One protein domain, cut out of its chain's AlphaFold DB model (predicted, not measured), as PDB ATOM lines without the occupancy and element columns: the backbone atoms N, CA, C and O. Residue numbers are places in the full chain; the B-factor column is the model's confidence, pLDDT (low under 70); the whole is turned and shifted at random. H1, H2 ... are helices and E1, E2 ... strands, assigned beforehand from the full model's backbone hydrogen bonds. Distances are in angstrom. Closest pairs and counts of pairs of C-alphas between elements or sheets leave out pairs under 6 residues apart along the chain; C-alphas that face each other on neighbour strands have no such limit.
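Overview. This is residues 7 to 135 of the 139 residues of an uncharacterized protein of Lentisphaerae bacterium RIFOXYA12_FULL_48_11 (UniProt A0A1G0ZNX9). With little regular structure, two small antiparallel sheets, E1 - E2 - E5 and the hairpin E3 - E4, sit next to each other among long loops; H1 packs on E1 at one end, and residues 109 to 114 stick out. The 129 printed residues have 37 in named elements, E1 E2 E3 E4 H1 E5, class mixed. The whole is compact, radius of gyration of the C-alphas 14.5 A, spanning 42 by 35 by 21 A.

Arrangement. E2, residues 16 to 23, forms a hairpin with E1, residues 7 to 9, N 8 to O 17 2.9 A. E2 also pairs with E5, residues 125 to 129, N 22 to O 126 2.8 A. H1, residues 97 to 106, is on this sheet, height 7.3 A; its closest C-alphas to E1 are Trp 103 and Gly 8, 5.7 A. In H1, 4 of 6 O i to N i+4 pairs are within hydrogen-bond range. E3, residues 29 to 34, and E4, residues 40 to 44, form a hairpin, N 30 to O 43 2.8 A.

Along the chain. E2 measures 22.3 A, E3 16.7 A. C-alpha 7 is at (300.572, 257.682, 178.658), C-alpha 129 at (297.101, 259.884, 170.179).

Size, cuts and confidence. The printed part has no cut. Links E4 to H1 and H1 to E5 are long. Residues 25 to 27 and 45 to 58 have pLDDT under 70.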
ATOM      1  N   GLN A   7     301.758 258.537 178.564       92.94
ATOM      2  CA  GLN A   7     300.572 257.682 178.658       92.94
ATOM      3  C   GLN A   7     299.358 258.462 179.146       92.94
ATOM      4  O   GLN A   7     299.371 259.055 180.224       92.94
ATOM      5  N   GLY A   8     298.307 258.452 178.332       93.00
ATOM      6  CA  GLY A   8     297.014 259.045 178.633       93.00
ATOM      7  C   GLY A   8     296.024 257.973 179.061       93.00
ATOM      8  O   GLY A   8     296.231 256.780 178.823       93.00
ATOM      9  N   ASN A   9     294.932 258.398 179.690       95.12
ATOM     10  CA  ASN A   9     293.850 257.516 180.106       95.12
ATOM     11  C   ASN A   9     292.500 258.034 179.601       95.12
ATOM     12  O   ASN A   9     292.249 259.240 179.612       95.12
ATOM     13  N   CYS A  10     291.640 257.119 179.154       95.31
ATOM     14  CA  CYS A  10     290.279 257.452 178.753       95.31
ATOM     15  C   CYS A  10     289.327 257.428 179.953       95.31
ATOM     16  O   CYS A  10     289.113 256.379 180.553       95.31
ATOM     17  N   GLU A  11     288.640 258.537 180.195       94.38
ATOM     18  CA  GLU A  11     287.597 258.685 181.212       94.38
ATOM     19  C   GLU A  11     286.345 257.826 180.956       94.38
ATOM     20  O   GLU A  11     285.561 257.592 181.869       94.38
ATOM     21  N   HIS A  12     286.148 257.346 179.723       94.94
ATOM     22  CA  HIS A  12     284.969 256.560 179.347       94.94
ATOM     23  C   HIS A  12     285.183 255.049 179.458       94.94
ATOM     24  O   HIS A  12     284.297 254.335 179.915       94.94
ATOM     25  N   CYS A  13     286.332 254.542 178.999       95.75
ATOM     26  CA  CYS A  13     286.611 253.099 178.983       95.75
ATOM     27  C   CYS A  13     287.749 252.673 179.916       95.75
ATOM     28  O   CYS A  13     288.037 251.482 180.003       95.75
ATOM     29  N   GLY A  14     288.429 253.619 180.570       93.62
ATOM     30  CA  GLY A  14     289.530 253.361 181.502       93.62
ATOM     31  C   GLY A  14     290.815 252.835 180.860       93.62
ATOM     32  O   GLY A  14     291.804 252.635 181.562       93.62
ATOM     33  N   LYS A  15     290.838 252.605 179.541       94.94
ATOM     34  CA  LYS A  15     292.027 252.122 178.832       94.94
ATOM     35  C   LYS A  15     293.068 253.224 178.683       94.94
ATOM     36  O   LYS A  15     292.733 254.388 178.445       94.94
ATOM     37  N   THR A  16     294.331 252.826 178.771       94.19
ATOM     38  CA  THR A  16     295.474 253.694 178.506       94.19
ATOM     39  C   THR A  16     295.834 253.702 177.022       94.19
ATOM     40  O   THR A  16     295.519 252.774 176.269       94.19
ATOM     41  N   PHE A  17     296.465 254.785 176.585       94.19
ATOM     42  CA  PHE A  17     296.959 254.945 175.220       94.19
ATOM     43  C   PHE A  17     298.202 255.843 175.207       94.19
ATOM     44  O   PHE A  17     298.305 256.748 176.042       94.19
ATOM     45  N   PRO A  18     299.146 255.619 174.279       94.12
ATOM     46  CA  PRO A  18     300.263 256.530 174.096       94.12
ATOM     47  C   PRO A  18     299.782 257.839 173.456       94.12
ATOM     48  O   PRO A  18     298.886 257.848 172.606       94.12
ATOM     49  N   TYR A  19     300.374 258.953 173.867       94.19
ATOM     50  CA  TYR A  19     300.171 260.256 173.249       94.19
ATOM     51  C   TYR A  19     301.448 261.092 173.294       94.19
ATOM     52  O   TYR A  19     302.332 260.867 174.119       94.19
ATOM     53  N   HIS A  20     301.500 262.125 172.465       91.12
ATOM     54  CA  HIS A  20     302.465 263.212 172.598       91.12
ATOM     55  C   HIS A  20     301.798 264.552 172.304       91.12
ATOM     56  O   HIS A  20     300.813 264.631 171.567       91.12
ATOM     57  N   LEU A  21     302.330 265.615 172.905       89.38
ATOM     58  CA  LEU A  21     301.886 266.980 172.645       89.38
ATOM     59  C   LEU A  21     302.761 267.622 171.572       89.38
ATOM     60  O   LEU A  21     303.974 267.428 171.532       89.38
ATOM     61  N   ILE A  22     302.131 268.414 170.713       86.06
ATOM     62  CA  ILE A  22     302.794 269.226 169.699       86.06
ATOM     63  C   ILE A  22     302.537 270.684 170.048       86.06
ATOM     64  O   ILE A  22     301.393 271.123 170.129       86.06
ATOM     65  N   HIS A  23     303.615 271.434 170.250       82.75
ATOM     66  CA  HIS A  23     303.544 272.872 170.452       82.75
ATOM     67  C   HIS A  23     303.504 273.569 169.089       82.75
ATOM     68  O   HIS A  23     304.537 273.751 168.444       82.75
ATOM     69  N   SER A  24     302.323 273.999 168.652       70.62
ATOM     70  CA  SER A  24     302.142 274.635 167.344       70.62
ATOM     71  C   SER A  24     302.771 276.025 167.242       70.62
ATOM     72  O   SER A  24     302.926 276.511 166.134       70.62
ATOM     73  N   GLY A  25     303.191 276.646 168.350       59.56
ATOM     74  CA  GLY A  25     303.699 278.025 168.397       59.56
ATOM     75  C   GLY A  25     305.065 278.328 167.781       59.56
ATOM     76  O   GLY A  25     305.471 279.481 167.843       59.56
ATOM     77  N   PHE A  26     305.778 277.348 167.221       57.22
ATOM     78  CA  PHE A  26     307.117 277.574 166.651       57.22
ATOM     79  C   PHE A  26     307.214 277.314 165.139       57.22
ATOM     80  O   PHE A  26     308.260 277.570 164.549       57.22
ATOM     81  N   ASN A  27     306.142 276.820 164.505       60.50
ATOM     82  CA  ASN A  27     306.233 276.205 163.174       60.50
ATOM     83  C   ASN A  27     305.240 276.787 162.150       60.50
ATOM     84  O   ASN A  27     305.033 276.160 161.114       60.50
ATOM     85  N   ASP A  28     304.574 277.912 162.452       71.06
ATOM     86  CA  ASP A  28     303.478 278.486 161.644       71.06
ATOM     87  C   ASP A  28     302.468 277.423 161.183       71.06
ATOM     88  O   ASP A  28     301.985 277.393 160.048       71.06
ATOM     89  N   SER A  29     302.179 276.498 162.098       77.75
ATOM     90  CA  SER A  29     301.363 275.321 161.831       77.75
ATOM     91  C   SER A  29     300.006 275.455 162.496       77.75
ATOM     92  O   SER A  29     299.876 276.019 163.584       77.75
ATOM     93  N   THR A  30     298.990 274.924 161.836       85.88
ATOM     94  CA  THR A  30     297.658 274.731 162.398       85.88
ATOM     95  C   THR A  30     297.355 273.253 162.481       85.88
ATOM     96  O   THR A  30     297.973 272.438 161.793       85.88
ATOM     97  N   TYR A  31     296.416 272.894 163.342       89.75
ATOM     98  CA  TYR A  31     295.999 271.510 163.491       89.75
ATOM     99  C   TYR A  31     294.486 271.385 163.566       89.75
ATOM    100  O   TYR A  31     293.769 272.339 163.864       89.75
ATOM    101  N   ALA A  32     293.999 270.183 163.304       92.00
ATOM    102  CA  ALA A  32     292.597 269.833 163.422       92.00
ATOM    103  C   ALA A  32     292.462 268.358 163.784       92.00
ATOM    104  O   ALA A  32     293.334 267.550 163.468       92.00
ATOM    105  N   TYR A  33     291.344 267.991 164.399       94.56
ATOM    106  CA  TYR A  33     291.045 266.596 164.708       94.56
ATOM    107  C   TYR A  33     289.989 266.058 163.753       94.56
ATOM    108  O   TYR A  33     289.098 266.784 163.311       94.56
ATOM    109  N   CYS A  34     290.079 264.775 163.426       94.44
ATOM    110  CA  CYS A  34     289.034 264.099 162.685       94.44
ATOM    111  C   CYS A  34     287.815 263.908 163.589       94.44
ATOM    112  O   CYS A  34     287.908 263.302 164.659       94.44
ATOM    113  N   ASP A  35     286.658 264.363 163.122       93.44
ATOM    114  CA  ASP A  35     285.384 264.258 163.829       93.44
ATOM    115  C   ASP A  35     284.928 262.815 164.089       93.44
ATOM    116  O   ASP A  35     284.119 262.590 164.989       93.44
ATOM    117  N   THR A  36     285.480 261.847 163.357       92.06
ATOM    118  CA  THR A  36     285.084 260.436 163.397       92.06
ATOM    119  C   THR A  36     286.071 259.579 164.193       92.06
ATOM    120  O   THR A  36     285.686 258.967 165.186       92.06
ATOM    121  N   CYS A  37     287.352 259.544 163.807       91.50
ATOM    122  CA  CYS A  37     288.350 258.665 164.437       91.50
ATOM    123  C   CYS A  37     289.279 259.371 165.442       91.50
ATOM    124  O   CYS A  37     290.018 258.699 166.165       91.50
ATOM    125  N   GLY A  38     289.259 260.709 165.503       91.44
ATOM    126  CA  GLY A  38     290.133 261.498 166.377       91.44
ATOM    127  C   GLY A  38     291.590 261.603 165.915       91.44
ATOM    128  O   GLY A  38     292.440 261.965 166.720       91.44
ATOM    129  N   MET A  39     291.885 261.270 164.655       93.81
ATOM    130  CA  MET A  39     293.198 261.491 164.035       93.81
ATOM    131  C   MET A  39     293.538 262.983 163.987       93.81
ATOM    132  O   MET A  39     292.652 263.800 163.746       93.81
ATOM    133  N   THR A  40     294.808 263.330 164.165       92.50
ATOM    134  CA  THR A  40     295.283 264.719 164.135       92.50
ATOM    135  C   THR A  40     295.811 265.058 162.741       92.50
ATOM    136  O   THR A  40     296.719 264.404 162.245       92.50
ATOM    137  N   ALA A  41     295.267 266.078 162.088       90.38
ATOM    138  CA  ALA A  41     295.866 266.670 160.896       90.38
ATOM    139  C   ALA A  41     296.674 267.897 161.297       90.38
ATOM    140  O   ALA A  41     296.203 268.712 162.087       90.38
ATOM    141  N   ILE A  42     297.860 268.040 160.719       87.94
ATOM    142  CA  ILE A  42     298.700 269.226 160.830       87.94
ATOM    143  C   ILE A  42     298.823 269.831 159.438       87.94
ATOM    144  O   ILE A  42     299.105 269.137 158.461       87.94
ATOM    145  N   LEU A  43     298.608 271.138 159.361       82.31
ATOM    146  CA  LEU A  43     298.787 271.932 158.159       82.31
ATOM    147  C   LEU A  43     299.782 273.043 158.464       82.31
ATOM    148  O   LEU A  43     299.513 273.937 159.268       82.31
ATOM    149  N   ASN A  44     300.942 272.977 157.831       76.31
ATOM    150  CA  ASN A  44     301.963 274.005 157.928       76.31
ATOM    151  C   ASN A  44     301.710 275.076 156.852       76.31
ATOM    152  O   ASN A  44     301.457 274.751 155.692       76.31
ATOM    153  N   GLY A  45     301.763 276.356 157.237       65.12
ATOM    154  CA  GLY A  45     301.568 277.481 156.317       65.12
ATOM    155  C   GLY A  45     302.627 277.574 155.211       65.12
ATOM    156  O   GLY A  45     302.366 278.155 154.156       65.12
ATOM    157  N   TRP A  46     303.800 276.965 155.419       62.22
ATOM    158  CA  TRP A  46     304.927 276.985 154.483       62.22
ATOM    159  C   TRP A  46     304.968 275.787 153.524       62.22
ATOM    160  O   TRP A  46     305.515 275.901 152.428       62.22
ATOM    161  N   SER A  47     304.384 274.647 153.900       54.56
ATOM    162  CA  SER A  47     304.368 273.413 153.101       54.56
ATOM    163  C   SER A  47     302.958 273.095 152.621       54.56
ATOM    164  O   SER A  47     302.325 272.120 153.013       54.56
ATOM    165  N   ALA A  48     302.464 273.917 151.700       52.31
ATOM    166  CA  ALA A  48     301.361 273.491 150.857       52.31
ATOM    167  C   ALA A  48     301.906 272.656 149.687       52.31
ATOM    168  O   ALA A  48     302.821 273.109 148.980       52.31
ATOM    169  N   PRO A  49     301.334 271.477 149.401       46.75
ATOM    170  CA  PRO A  49     301.645 270.784 148.164       46.75
ATOM    171  C   PRO A  49     301.212 271.687 146.995       46.75
ATOM    172  O   PRO A  49     300.047 272.058 146.893       46.75
ATOM    173  N   LYS A  50     302.155 272.024 146.097       48.28
ATOM    174  CA  LYS A  50     301.987 272.831 144.857       48.28
ATOM    175  C   LYS A  50     302.201 274.355 144.951       48.28
ATOM    176  O   LYS A  50     301.633 275.090 144.146       48.28
ATOM    177  N   GLY A  51     303.029 274.860 145.867       45.38
ATOM    178  CA  GLY A  51     303.511 276.255 145.786       45.38
ATOM    179  C   GLY A  51     302.430 277.332 145.967       45.38
ATOM    180  O   GLY A  51     302.639 278.495 145.628       45.38
ATOM    181  N   ARG A  52     301.265 276.961 146.508       51.12
ATOM    182  CA  ARG A  52     300.282 277.912 147.022       51.12
ATOM    183  C   ARG A  52     300.663 278.235 148.452       51.12
ATOM    184  O   ARG A  52     300.476 277.396 149.314       51.12
ATOM    185  N   HIS A  53     301.134 279.444 148.728       53.44
ATOM    186  CA  HIS A  53     301.085 279.926 150.104       53.44
ATOM    187  C   HIS A  53     299.629 279.859 150.560       53.44
ATOM    188  O   HIS A  53     298.769 280.575 150.042       53.44
ATOM    189  N   VAL A  54     299.339 278.942 151.477       58.59
ATOM    190  CA  VAL A  54     298.055 278.927 152.153       58.59
ATOM    191  C   VAL A  54     298.156 280.041 153.175       58.59
ATOM    192  O   VAL A  54     298.840 279.911 154.186       58.59
ATOM    193  N   ALA A  55     297.533 281.175 152.864       60.75
ATOM    194  CA  ALA A  55     297.409 282.277 153.800       60.75
ATOM    195  C   ALA A  55     296.457 281.849 154.926       60.75
ATOM    196  O   ALA A  55     295.269 282.163 154.896       60.75
ATOM    197  N   LEU A  56     296.985 281.077 155.878       65.81
ATOM    198  CA  LEU A  56     296.260 280.668 157.070       65.81
ATOM    199  C   LEU A  56     295.843 281.929 157.815       65.81
ATOM    200  O   LEU A  56     296.674 282.781 158.142       65.81
ATOM    201  N   ARG A  57     294.543 282.058 158.084       67.06
ATOM    202  CA  ARG A  57     294.010 283.245 158.769       67.06
ATOM    203  C   ARG A  57     294.514 283.335 160.203       67.06
ATOM    204  O   ARG A  57     294.635 284.427 160.755       67.06
ATOM    205  N   LYS A  58     294.787 282.177 160.803       69.00
ATOM    206  CA  LYS A  58     295.457 282.040 162.089       69.00
ATOM    207  C   LYS A  58     296.498 280.943 161.980       69.00
ATOM    208  O   LYS A  58     296.190 279.859 161.511       69.00
ATOM    209  N   VAL A  59     297.702 281.235 162.448       72.50
ATOM    210  CA  VAL A  59     298.776 280.256 162.626       72.50
ATOM    211  C   VAL A  59     298.906 279.908 164.105       72.50
ATOM    212  O   VAL A  59     298.403 280.637 164.964       72.50
ATOM    213  N   ASN A  60     299.592 278.806 164.406       76.19
ATOM    214  CA  ASN A  60     299.953 278.398 165.765       76.19
ATOM    215  C   ASN A  60     298.764 278.000 166.656       76.19
ATOM    216  O   ASN A  60     298.849 278.061 167.882       76.19
ATOM    217  N   THR A  61     297.643 277.609 166.050       82.69
ATOM    218  CA  THR A  61     296.408 277.253 166.756       82.69
ATOM    219  C   THR A  61     295.585 276.241 165.959       82.69
ATOM    220  O   THR A  61     295.989 275.804 164.880       82.69
ATOM    221  N   VAL A  62     294.433 275.849 166.495       86.50
ATOM    222  CA  VAL A  62     293.456 275.031 165.772       86.50
ATOM    223  C   VAL A  62     293.033 275.728 164.472       86.50
ATOM    224  O   VAL A  62     292.915 276.955 164.430       86.50
ATOM    225  N   ILE A  63     292.805 274.959 163.408       85.12
ATOM    226  CA  ILE A  63     292.304 275.506 162.147       85.12
ATOM    227  C   ILE A  63     290.986 276.255 162.377       85.12
ATOM    228  O   ILE A  63     290.184 275.874 163.230       85.12
ATOM    229  N   VAL A  64     290.756 277.326 161.620       85.06
ATOM    230  CA  VAL A  64     289.483 278.056 161.655       85.06
ATOM    231  C   VAL A  64     288.482 277.429 160.674       85.06
ATOM    232  O   VAL A  64     288.917 276.854 159.674       85.06
ATOM    233  N   PRO A  65     287.161 277.530 160.916       85.88
ATOM    234  CA  PRO A  65     286.138 276.955 160.036       85.88
ATOM    235  C   PRO A  65     286.308 277.306 158.553       85.88
ATOM    236  O   PRO A  65     286.071 276.479 157.678       85.88
ATOM    237  N   GLU A  66     286.756 278.527 158.257       83.38
ATOM    238  CA  GLU A  66     286.973 279.019 156.895       83.38
ATOM    239  C   GLU A  66     288.092 278.260 156.164       83.38
ATOM    240  O   GLU A  66     288.045 278.094 154.941       83.38
ATOM    241  N   ASP A  67     289.068 277.768 156.924       82.38
ATOM    242  CA  ASP A  67     290.262 277.100 156.424       82.38
ATOM    243  C   ASP A  67     290.088 275.561 156.421       82.38
ATOM    244  O   ASP A  67     290.878 274.857 155.796       82.38
ATOM    245  N   GLU A  68     289.013 275.006 157.007       85.19
ATOM    246  CA  GLU A  68     288.716 273.555 157.002       85.19
ATOM    247  C   GLU A  68     288.662 272.960 155.585       85.19
ATOM    248  O   GLU A  68     289.044 271.810 155.357       85.19
ATOM    249  N   SER A  69     288.223 273.755 154.604       82.75
ATOM    250  CA  SER A  69     288.131 273.339 153.199       82.75
ATOM    251  C   SER A  69     289.487 272.997 152.567       82.75
ATOM    252  O   SER A  69     289.531 272.201 151.621       82.75
ATOM    253  N   LEU A  70     290.574 273.544 153.120       81.62
ATOM    254  CA  LEU A  70     291.951 273.340 152.673       81.62
ATOM    255  C   LEU A  70     292.496 271.970 153.084       81.62
ATOM    256  O   LEU A  70     293.453 271.493 152.475       81.62
ATOM    257  N   LEU A  71     291.884 271.324 154.083       83.50
ATOM    258  CA  LEU A  71     292.316 270.024 154.581       83.50
ATOM    259  C   LEU A  71     291.792 268.878 153.716       83.50
ATOM    260  O   LEU A  71     290.615 268.837 153.339       83.50
ATOM    261  N   SER A  72     292.662 267.905 153.443       86.31
ATOM    262  CA  SER A  72     292.276 266.611 152.868       86.31
ATOM    263  C   SER A  72     291.415 265.811 153.848       86.31
ATOM    264  O   SER A  72     291.529 265.977 155.060       86.31
ATOM    265  N   GLN A  73     290.509 264.970 153.335       88.50
ATOM    266  CA  GLN A  73     289.669 264.113 154.181       88.50
ATOM    267  C   GLN A  73     290.522 263.097 154.944       88.50
ATOM    268  O   GLN A  73     291.589 262.689 154.485       88.50
ATOM    269  N   CYS A  74     290.039 262.662 156.108       90.94
ATOM    270  CA  CYS A  74     290.714 261.616 156.860       90.94
ATOM    271  C   CYS A  74     290.578 260.270 156.133       90.94
ATOM    272  O   CYS A  74     289.539 259.979 155.543       90.94
ATOM    273  N   GLN A  75     291.586 259.401 156.250       88.38
ATOM    274  CA  GLN A  75     291.570 258.046 155.678       88.38
ATOM    275  C   GLN A  75     290.407 257.177 156.190       88.38
ATOM    276  O   GLN A  75     290.012 256.227 155.524       88.38
ATOM    277  N   CYS A  76     289.827 257.511 157.349       89.94
ATOM    278  CA  CYS A  76     288.629 256.843 157.863       89.94
ATOM    279  C   CYS A  76     287.316 257.288 157.186       89.94
ATOM    280  O   CYS A  76     286.259 256.766 157.526       89.94
ATOM    281  N   GLY A  77     287.359 258.272 156.279       89.12
ATOM    282  CA  GLY A  77     286.185 258.901 155.660       89.12
ATOM    283  C   GLY A  77     285.621 260.105 156.429       89.12
ATOM    284  O   GLY A  77     284.722 260.780 155.932       89.12
ATOM    285  N   GLY A  78     286.148 260.398 157.622       90.31
ATOM    286  CA  GLY A  78     285.761 261.561 158.422       90.31
ATOM    287  C   GLY A  78     286.369 262.883 157.942       90.31
ATOM    288  O   GLY A  78     287.221 262.934 157.049       90.31
ATOM    289  N   GLN A  79     285.958 263.974 158.586       91.69
ATOM    290  CA  GLN A  79     286.401 265.332 158.266       91.69
ATOM    291  C   GLN A  79     287.218 265.925 159.409       91.69
ATOM    292  O   GLN A  79     286.917 265.706 160.581       91.69
ATOM    293  N   PHE A  80     288.250 266.689 159.062       91.56
ATOM    294  CA  PHE A  80     288.998 267.469 160.037       91.56
ATOM    295  C   PHE A  80     288.295 268.800 160.265       91.56
ATOM    296  O   PHE A  80     288.092 269.551 159.314       91.56
ATOM    297  N   LYS A  81     287.907 269.063 161.514       90.69
ATOM    298  CA  LYS A  81     287.125 270.250 161.872       90.69
ATOM    299  C   LYS A  81     287.782 271.021 163.005       90.69
ATOM    300  O   LYS A  81     288.407 270.435 163.887       90.69
ATOM    301  N   SER A  82     287.568 272.328 163.004       87.94
ATOM    302  CA  SER A  82     287.985 273.270 164.046       87.94
ATOM    303  C   SER A  82     287.403 272.929 165.423       87.94
ATOM    304  O   SER A  82     288.087 273.019 166.438       87.94
ATOM    305  N   GLY A  83     286.139 272.496 165.458       87.00
ATOM    306  CA  GLY A  83     285.431 272.096 166.677       87.00
ATOM    307  C   GLY A  83     285.533 270.607 167.014       87.00
ATOM    308  O   GLY A  83     284.868 270.146 167.942       87.00
ATOM    309  N   ALA A  84     286.303 269.828 166.248       91.94
ATOM    310  CA  ALA A  84     286.536 268.432 166.583       91.94
ATOM    311  C   ALA A  84     287.496 268.317 167.770       91.94
ATOM    312  O   ALA A  84     288.267 269.222 168.077       91.94
ATOM    313  N   ALA A  85     287.456 267.167 168.430       93.12
ATOM    314  CA  ALA A  85     288.285 266.872 169.582       93.12
ATOM    315  C   ALA A  85     288.944 265.497 169.411       93.12
ATOM    316  O   ALA A  85     288.424 264.647 168.677       93.12
ATOM    317  N   PRO A  86     290.087 265.263 170.073       93.81
ATOM    318  CA  PRO A  86     290.735 263.964 170.074       93.81
ATOM    319  C   PRO A  86     289.799 262.898 170.652       93.81
ATOM    320  O   PRO A  86     289.004 263.149 171.562       93.81
ATOM    321  N   ARG A  87     289.905 261.682 170.115       95.62
ATOM    322  CA  ARG A  87     289.076 260.539 170.513       95.62
ATOM    323  C   ARG A  87     289.934 259.380 170.985       95.62
ATOM    324  O   ARG A  87     291.007 259.115 170.434       95.62
ATOM    325  N   CYS A  88     289.416 258.648 171.966       95.00
ATOM    326  CA  CYS A  88     290.041 257.425 172.448       95.00
ATOM    327  C   CYS A  88     290.188 256.408 171.298       95.00
ATOM    328  O   CYS A  88     289.194 256.129 170.625       95.00
ATOM    329  N   PRO A  89     291.369 255.798 171.087       93.69
ATOM    330  CA  PRO A  89     291.565 254.800 170.033       93.69
ATOM    331  C   PRO A  89     290.787 253.502 170.290       93.69
ATOM    332  O   PRO A  89     290.572 252.726 169.370       93.69
ATOM    333  N   HIS A  90     290.347 253.262 171.530       94.12
ATOM    334  CA  HIS A  90     289.701 252.007 171.916       94.12
ATOM    335  C   HIS A  90     288.174 252.048 171.896       94.12
ATOM    336  O   HIS A  90     287.549 251.034 171.605       94.12
ATOM    337  N   CYS A  91     287.565 253.177 172.271       94.25
ATOM    338  CA  CYS A  91     286.103 253.320 172.329       94.25
ATOM    339  C   CYS A  91     285.557 254.448 171.447       94.25
ATOM    340  O   CYS A  91     284.346 254.646 171.398       94.25
ATOM    341  N   HIS A  92     286.433 255.210 170.785       92.19
ATOM    342  CA  HIS A  92     286.106 256.353 169.924       92.19
ATOM    343  C   HIS A  92     285.326 257.488 170.610       92.19
ATOM    344  O   HIS A  92     284.921 258.446 169.948       92.19
ATOM    345  N   ALA A  93     285.152 257.434 171.933       94.69
ATOM    346  CA  ALA A  93     284.587 258.533 172.697       94.69
ATOM    347  C   ALA A  93     285.509 259.756 172.619       94.69
ATOM    348  O   ALA A  93     286.739 259.629 172.629       94.69
ATOM    349  N   THR A  94     284.897 260.932 172.516       95.38
ATOM    350  CA  THR A  94     285.601 262.211 172.591       95.38
ATOM    351  C   THR A  94     286.229 262.362 173.965       95.38
ATOM    352  O   THR A  94     285.554 262.153 174.966       95.38
ATOM    353  N   LEU A  95     287.504 262.735 174.012       94.94
ATOM    354  CA  LEU A  95     288.198 262.989 175.267       94.94
ATOM    355  C   LEU A  95     287.891 264.406 175.754       94.94
ATOM    356  O   LEU A  95     287.859 265.358 174.975       94.94
ATOM    357  N   SER A  96     287.703 264.562 177.053       94.81
ATOM    358  CA  SER A  96     287.554 265.841 177.731       94.81
ATOM    359  C   SER A  96     288.921 266.465 177.968       94.81
ATOM    360  O   SER A  96     289.797 265.857 178.581       94.81
ATOM    361  N   ALA A  97     289.096 267.716 177.548       93.50
ATOM    362  CA  ALA A  97     290.324 268.458 177.820       93.50
ATOM    363  C   ALA A  97     290.524 268.731 179.321       93.50
ATOM    364  O   ALA A  97     291.658 268.905 179.764       93.50
ATOM    365  N   ILE A  98     289.434 268.742 180.096       93.94
ATOM    366  CA  ILE A  98     289.461 268.908 181.552       93.94
ATOM    367  C   ILE A  98     289.946 267.615 182.208       93.94
ATOM    368  O   ILE A  98     290.859 267.652 183.025       93.94
ATOM    369  N   SER A  99     289.387 266.464 181.820       93.56
ATOM    370  CA  SER A  99     289.846 265.161 182.323       93.56
ATOM    371  C   SER A  99     291.296 264.901 181.912       93.56
ATOM    372  O   SER A  99     292.092 264.402 182.704       93.56
ATOM    373  N   ALA A 100     291.660 265.313 180.692       93.50
ATOM    374  CA  ALA A 100     293.007 265.182 180.164       93.50
ATOM    375  C   ALA A 100     294.074 265.900 180.994       93.50
ATOM    376  O   ALA A 100     295.195 265.404 181.080       93.50
ATOM    377  N   LYS A 101     293.715 267.009 181.659       93.19
ATOM    378  CA  LYS A 101     294.605 267.761 182.556       93.19
ATOM    379  C   LYS A 101     295.381 266.837 183.496       93.19
ATOM    380  O   LYS A 101     296.595 266.959 183.611       93.19
ATOM    381  N   GLN A 102     294.683 265.873 184.101       91.56
ATOM    382  CA  GLN A 102     295.232 264.992 185.132       91.56
ATOM    383  C   GLN A 102     296.458 264.214 184.651       91.56
ATOM    384  O   GLN A 102     297.474 264.185 185.338       91.56
ATOM    385  N   TRP A 103     296.373 263.588 183.477       93.12
ATOM    386  CA  TRP A 103     297.485 262.812 182.931       93.12
ATOM    387  C   TRP A 103     298.443 263.666 182.098       93.12
ATOM    388  O   TRP A 103     299.624 263.342 182.042       93.12
ATOM    389  N   ILE A 104     297.994 264.772 181.500       91.75
ATOM    390  CA  ILE A 104     298.889 265.693 180.787       91.75
ATOM    391  C   ILE A 104     299.913 266.298 181.746       91.75
ATOM    392  O   ILE A 104     301.109 266.249 181.476       91.75
ATOM    393  N   GLU A 105     299.452 266.838 182.869       91.56
ATOM    394  CA  GLU A 105     300.313 267.535 183.826       91.56
ATOM    395  C   GLU A 105     301.158 266.582 184.657       91.56
ATOM    396  O   GLU A 105     302.318 266.876 184.931       91.56
ATOM    397  N   ALA A 106     300.625 265.402 184.989       88.88
ATOM    398  CA  ALA A 106     301.407 264.359 185.648       88.88
ATOM    399  C   ALA A 106     302.629 263.934 184.814       88.88
ATOM    400  O   ALA A 106     303.664 263.580 185.377       88.88
ATOM    401  N   ASN A 107     302.519 263.994 183.484       86.75
ATOM    402  CA  ASN A 107     303.585 263.618 182.560       86.75
ATOM    403  C   ASN A 107     304.411 264.812 182.047       86.75
ATOM    404  O   ASN A 107     305.361 264.603 181.296       86.75
ATOM    405  N   ALA A 108     304.083 266.057 182.415       85.06
ATOM    406  CA  ALA A 108     304.766 267.250 181.918       85.06
ATOM    407  C   ALA A 108     305.773 267.788 182.954       85.06
ATOM    408  O   ALA A 108     305.374 268.408 183.942       85.06
ATOM    409  N   PRO A 109     307.099 267.692 182.716       80.75
ATOM    410  CA  PRO A 109     308.100 268.276 183.619       80.75
ATOM    411  C   PRO A 109     307.939 269.794 183.796       80.75
ATOM    412  O   PRO A 109     308.380 270.365 184.793       80.75
ATOM    413  N   GLY A 110     307.307 270.456 182.818       79.75
ATOM    414  CA  GLY A 110     306.966 271.873 182.868       79.75
ATOM    415  C   GLY A 110     306.005 272.233 184.002       79.75
ATOM    416  O   GLY A 110     306.074 273.358 184.491       79.75
ATOM    417  N   THR A 111     305.166 271.305 184.474       79.81
ATOM    418  CA  THR A 111     304.220 271.569 185.570       79.81
ATOM    419  C   THR A 111     304.942 271.917 186.868       79.81
ATOM    420  O   THR A 111     304.565 272.868 187.551       79.81
ATOM    421  N   ALA A 112     306.081 271.274 187.147       77.56
ATOM    422  CA  ALA A 112     306.941 271.647 188.275       77.56
ATOM    423  C   ALA A 112     307.545 273.064 188.144       77.56
ATOM    424  O   ALA A 112     308.026 273.626 189.124       77.56
ATOM    425  N   LYS A 113     307.523 273.648 186.938       84.31
ATOM    426  CA  LYS A 113     308.006 275.001 186.618       84.31
ATOM    427  C   LYS A 113     306.865 276.009 186.407       84.31
ATOM    428  O   LYS A 113     307.121 277.106 185.919       84.31
ATOM    429  N   GLY A 114     305.628 275.652 186.767       84.50
ATOM    430  CA  GLY A 114     304.458 276.532 186.679       84.50
ATOM    431  C   GLY A 114     303.720 276.509 185.337       84.50
ATOM    432  O   GLY A 114     302.895 277.387 185.096       84.50
ATOM    433  N   TRP A 115     304.000 275.541 184.460       88.62
ATOM    434  CA  TRP A 115     303.178 275.304 183.270       88.62
ATOM    435  C   TRP A 115     301.871 274.590 183.646       88.62
ATOM    436  O   TRP A 115     301.894 273.603 184.378       88.62
ATOM    437  N   ASP A 116     300.751 275.063 183.109       87.62
ATOM    438  CA  ASP A 116     299.421 274.476 183.300       87.62
ATOM    439  C   ASP A 116     298.842 274.118 181.929       87.62
ATOM    440  O   ASP A 116     299.012 274.852 180.945       87.62
ATOM    441  N   TRP A 117     298.155 272.986 181.854       88.69
ATOM    442  CA  TRP A 117     297.428 272.586 180.665       88.69
ATOM    443  C   TRP A 117     296.251 273.533 180.428       88.69
ATOM    444  O   TRP A 117     295.432 273.781 181.311       88.69
ATOM    445  N   GLN A 118     296.091 273.980 179.180       86.50
ATOM    446  CA  GLN A 118     295.071 274.956 178.775       86.50
ATOM    447  C   GLN A 118     293.613 274.499 178.997       86.50
ATOM    448  O   GLN A 118     292.690 275.278 178.766       86.50
ATOM    449  N   CYS A 119     293.383 273.239 179.394       90.12
ATOM    450  CA  CYS A 119     292.057 272.646 179.616       90.12
ATOM    451  C   CYS A 119     291.124 272.761 178.403       90.12
ATOM    452  O   CYS A 119     289.901 272.733 178.534       90.12
ATOM    453  N   SER A 120     291.704 272.869 177.210       90.25
ATOM    454  CA  SER A 120     290.996 272.984 175.943       90.25
ATOM    455  C   SER A 120     291.752 272.247 174.844       90.25
ATOM    456  O   SER A 120     292.978 272.191 174.856       90.25
ATOM    457  N   TRP A 121     291.028 271.720 173.860       90.50
ATOM    458  CA  TRP A 121     291.623 271.184 172.630       90.50
ATOM    459  C   TRP A 121     291.853 272.251 171.561       90.50
ATOM    460  O   TRP A 121     292.408 271.949 170.510       90.50
ATOM    461  N   THR A 122     291.438 273.489 171.837       85.62
ATOM    462  CA  THR A 122     291.685 274.656 170.998       85.62
ATOM    463  C   THR A 122     292.727 275.539 171.678       85.62
ATOM    464  O   THR A 122     292.476 276.076 172.758       85.62
ATOM    465  N   GLY A 123     293.888 275.709 171.059       83.88
ATOM    466  CA  GLY A 123     294.963 276.544 171.593       83.88
ATOM    467  C   GLY A 123     296.302 276.217 170.956       83.88
ATOM    468  O   GLY A 123     296.352 275.665 169.859       83.88
ATOM    469  N   THR A 124     297.391 276.533 171.645       84.00
ATOM    470  CA  THR A 124     298.749 276.400 171.095       84.00
ATOM    471  C   THR A 124     299.262 274.960 171.113       84.00
ATOM    472  O   THR A 124     300.177 274.625 170.366       84.00
ATOM    473  N   TYR A 125     298.685 274.104 171.957       87.38
ATOM    474  CA  TYR A 125     299.056 272.696 172.046       87.38
ATOM    475  C   TYR A 125     298.043 271.807 171.330       87.38
ATOM    476  O   TYR A 125     296.862 271.793 171.683       87.38
ATOM    477  N   ALA A 126     298.531 271.021 170.377       89.81
ATOM    478  CA  ALA A 126     297.813 269.888 169.812       89.81
ATOM    479  C   ALA A 126     298.217 268.601 170.534       89.81
ATOM    480  O   ALA A 126     299.338 268.486 171.032       89.81
ATOM    481  N   ILE A 127     297.339 267.605 170.534       91.81
ATOM    482  CA  ILE A 127     297.673 266.251 170.980       91.81
ATOM    483  C   ILE A 127     297.660 265.291 169.796       91.81
ATOM    484  O   ILE A 127     296.834 265.395 168.893       91.81
ATOM    485  N   VAL A 128     298.565 264.327 169.795       93.25
ATOM    486  CA  VAL A 128     298.513 263.177 168.896       93.25
ATOM    487  C   VAL A 128     298.377 261.941 169.757       93.25
ATOM    488  O   VAL A 128     299.138 261.758 170.701       93.25
ATOM    489  N   ILE A 129     297.391 261.109 169.439       93.69
ATOM    490  CA  ILE A 129     297.101 259.884 170.179       93.69
ATOM    491  C   ILE A 129     297.411 258.697 169.291       93.69
ATOM    492  O   ILE A 129     296.866 258.608 168.188       93.69
ATOM    493  N   ASP A 130     298.198 257.761 169.813       91.50
ATOM    494  CA  ASP A 130     298.534 256.510 169.131       91.50
ATOM    495  C   ASP A 130     299.265 256.734 167.797       91.50
ATOM    496  O   ASP A 130     299.006 256.057 166.808       91.50
ATOM    497  N   ASP A 131     300.106 257.776 167.738       88.50
ATOM    498  CA  ASP A 131     300.814 258.231 166.528       88.50
ATOM    499  C   ASP A 131     299.903 258.495 165.308       88.50
ATOM    500  O   ASP A 131     300.366 258.600 164.172       88.50
ATOM    501  N   ARG A 132     298.593 258.676 165.530       89.75
ATOM    502  CA  ARG A 132     297.603 258.950 164.477       89.75
ATOM    503  C   ARG A 132     297.663 260.415 164.055       89.75
ATOM    504  O   ARG A 132     296.815 261.220 164.450       89.75
ATOM    505  N   VAL A 133     298.664 260.751 163.247       91.19
ATOM    506  CA  VAL A 133     298.881 262.094 162.700       91.19
ATOM    507  C   VAL A 133     299.089 262.074 161.187       91.19
ATOM    508  O   VAL A 133     299.730 261.172 160.655       91.19
ATOM    509  N   ILE A 134     298.559 263.085 160.496       88.19
ATOM    510  CA  ILE A 134     298.883 263.399 159.101       88.19
ATOM    511  C   ILE A 134     299.562 264.764 159.082       88.19
ATOM    512  O   ILE A 134     298.962 265.760 159.488       88.19
ATOM    513  N   GLU A 135     300.807 264.804 158.620       85.31
ATOM    514  CA  GLU A 135     301.551 266.043 158.392       85.31
ATOM    515  C   GLU A 135     301.303 266.543 156.963       85.31
ATOM    516  O   GLU A 135     301.056 265.743 156.060       85.31
TER     517      GLU A 135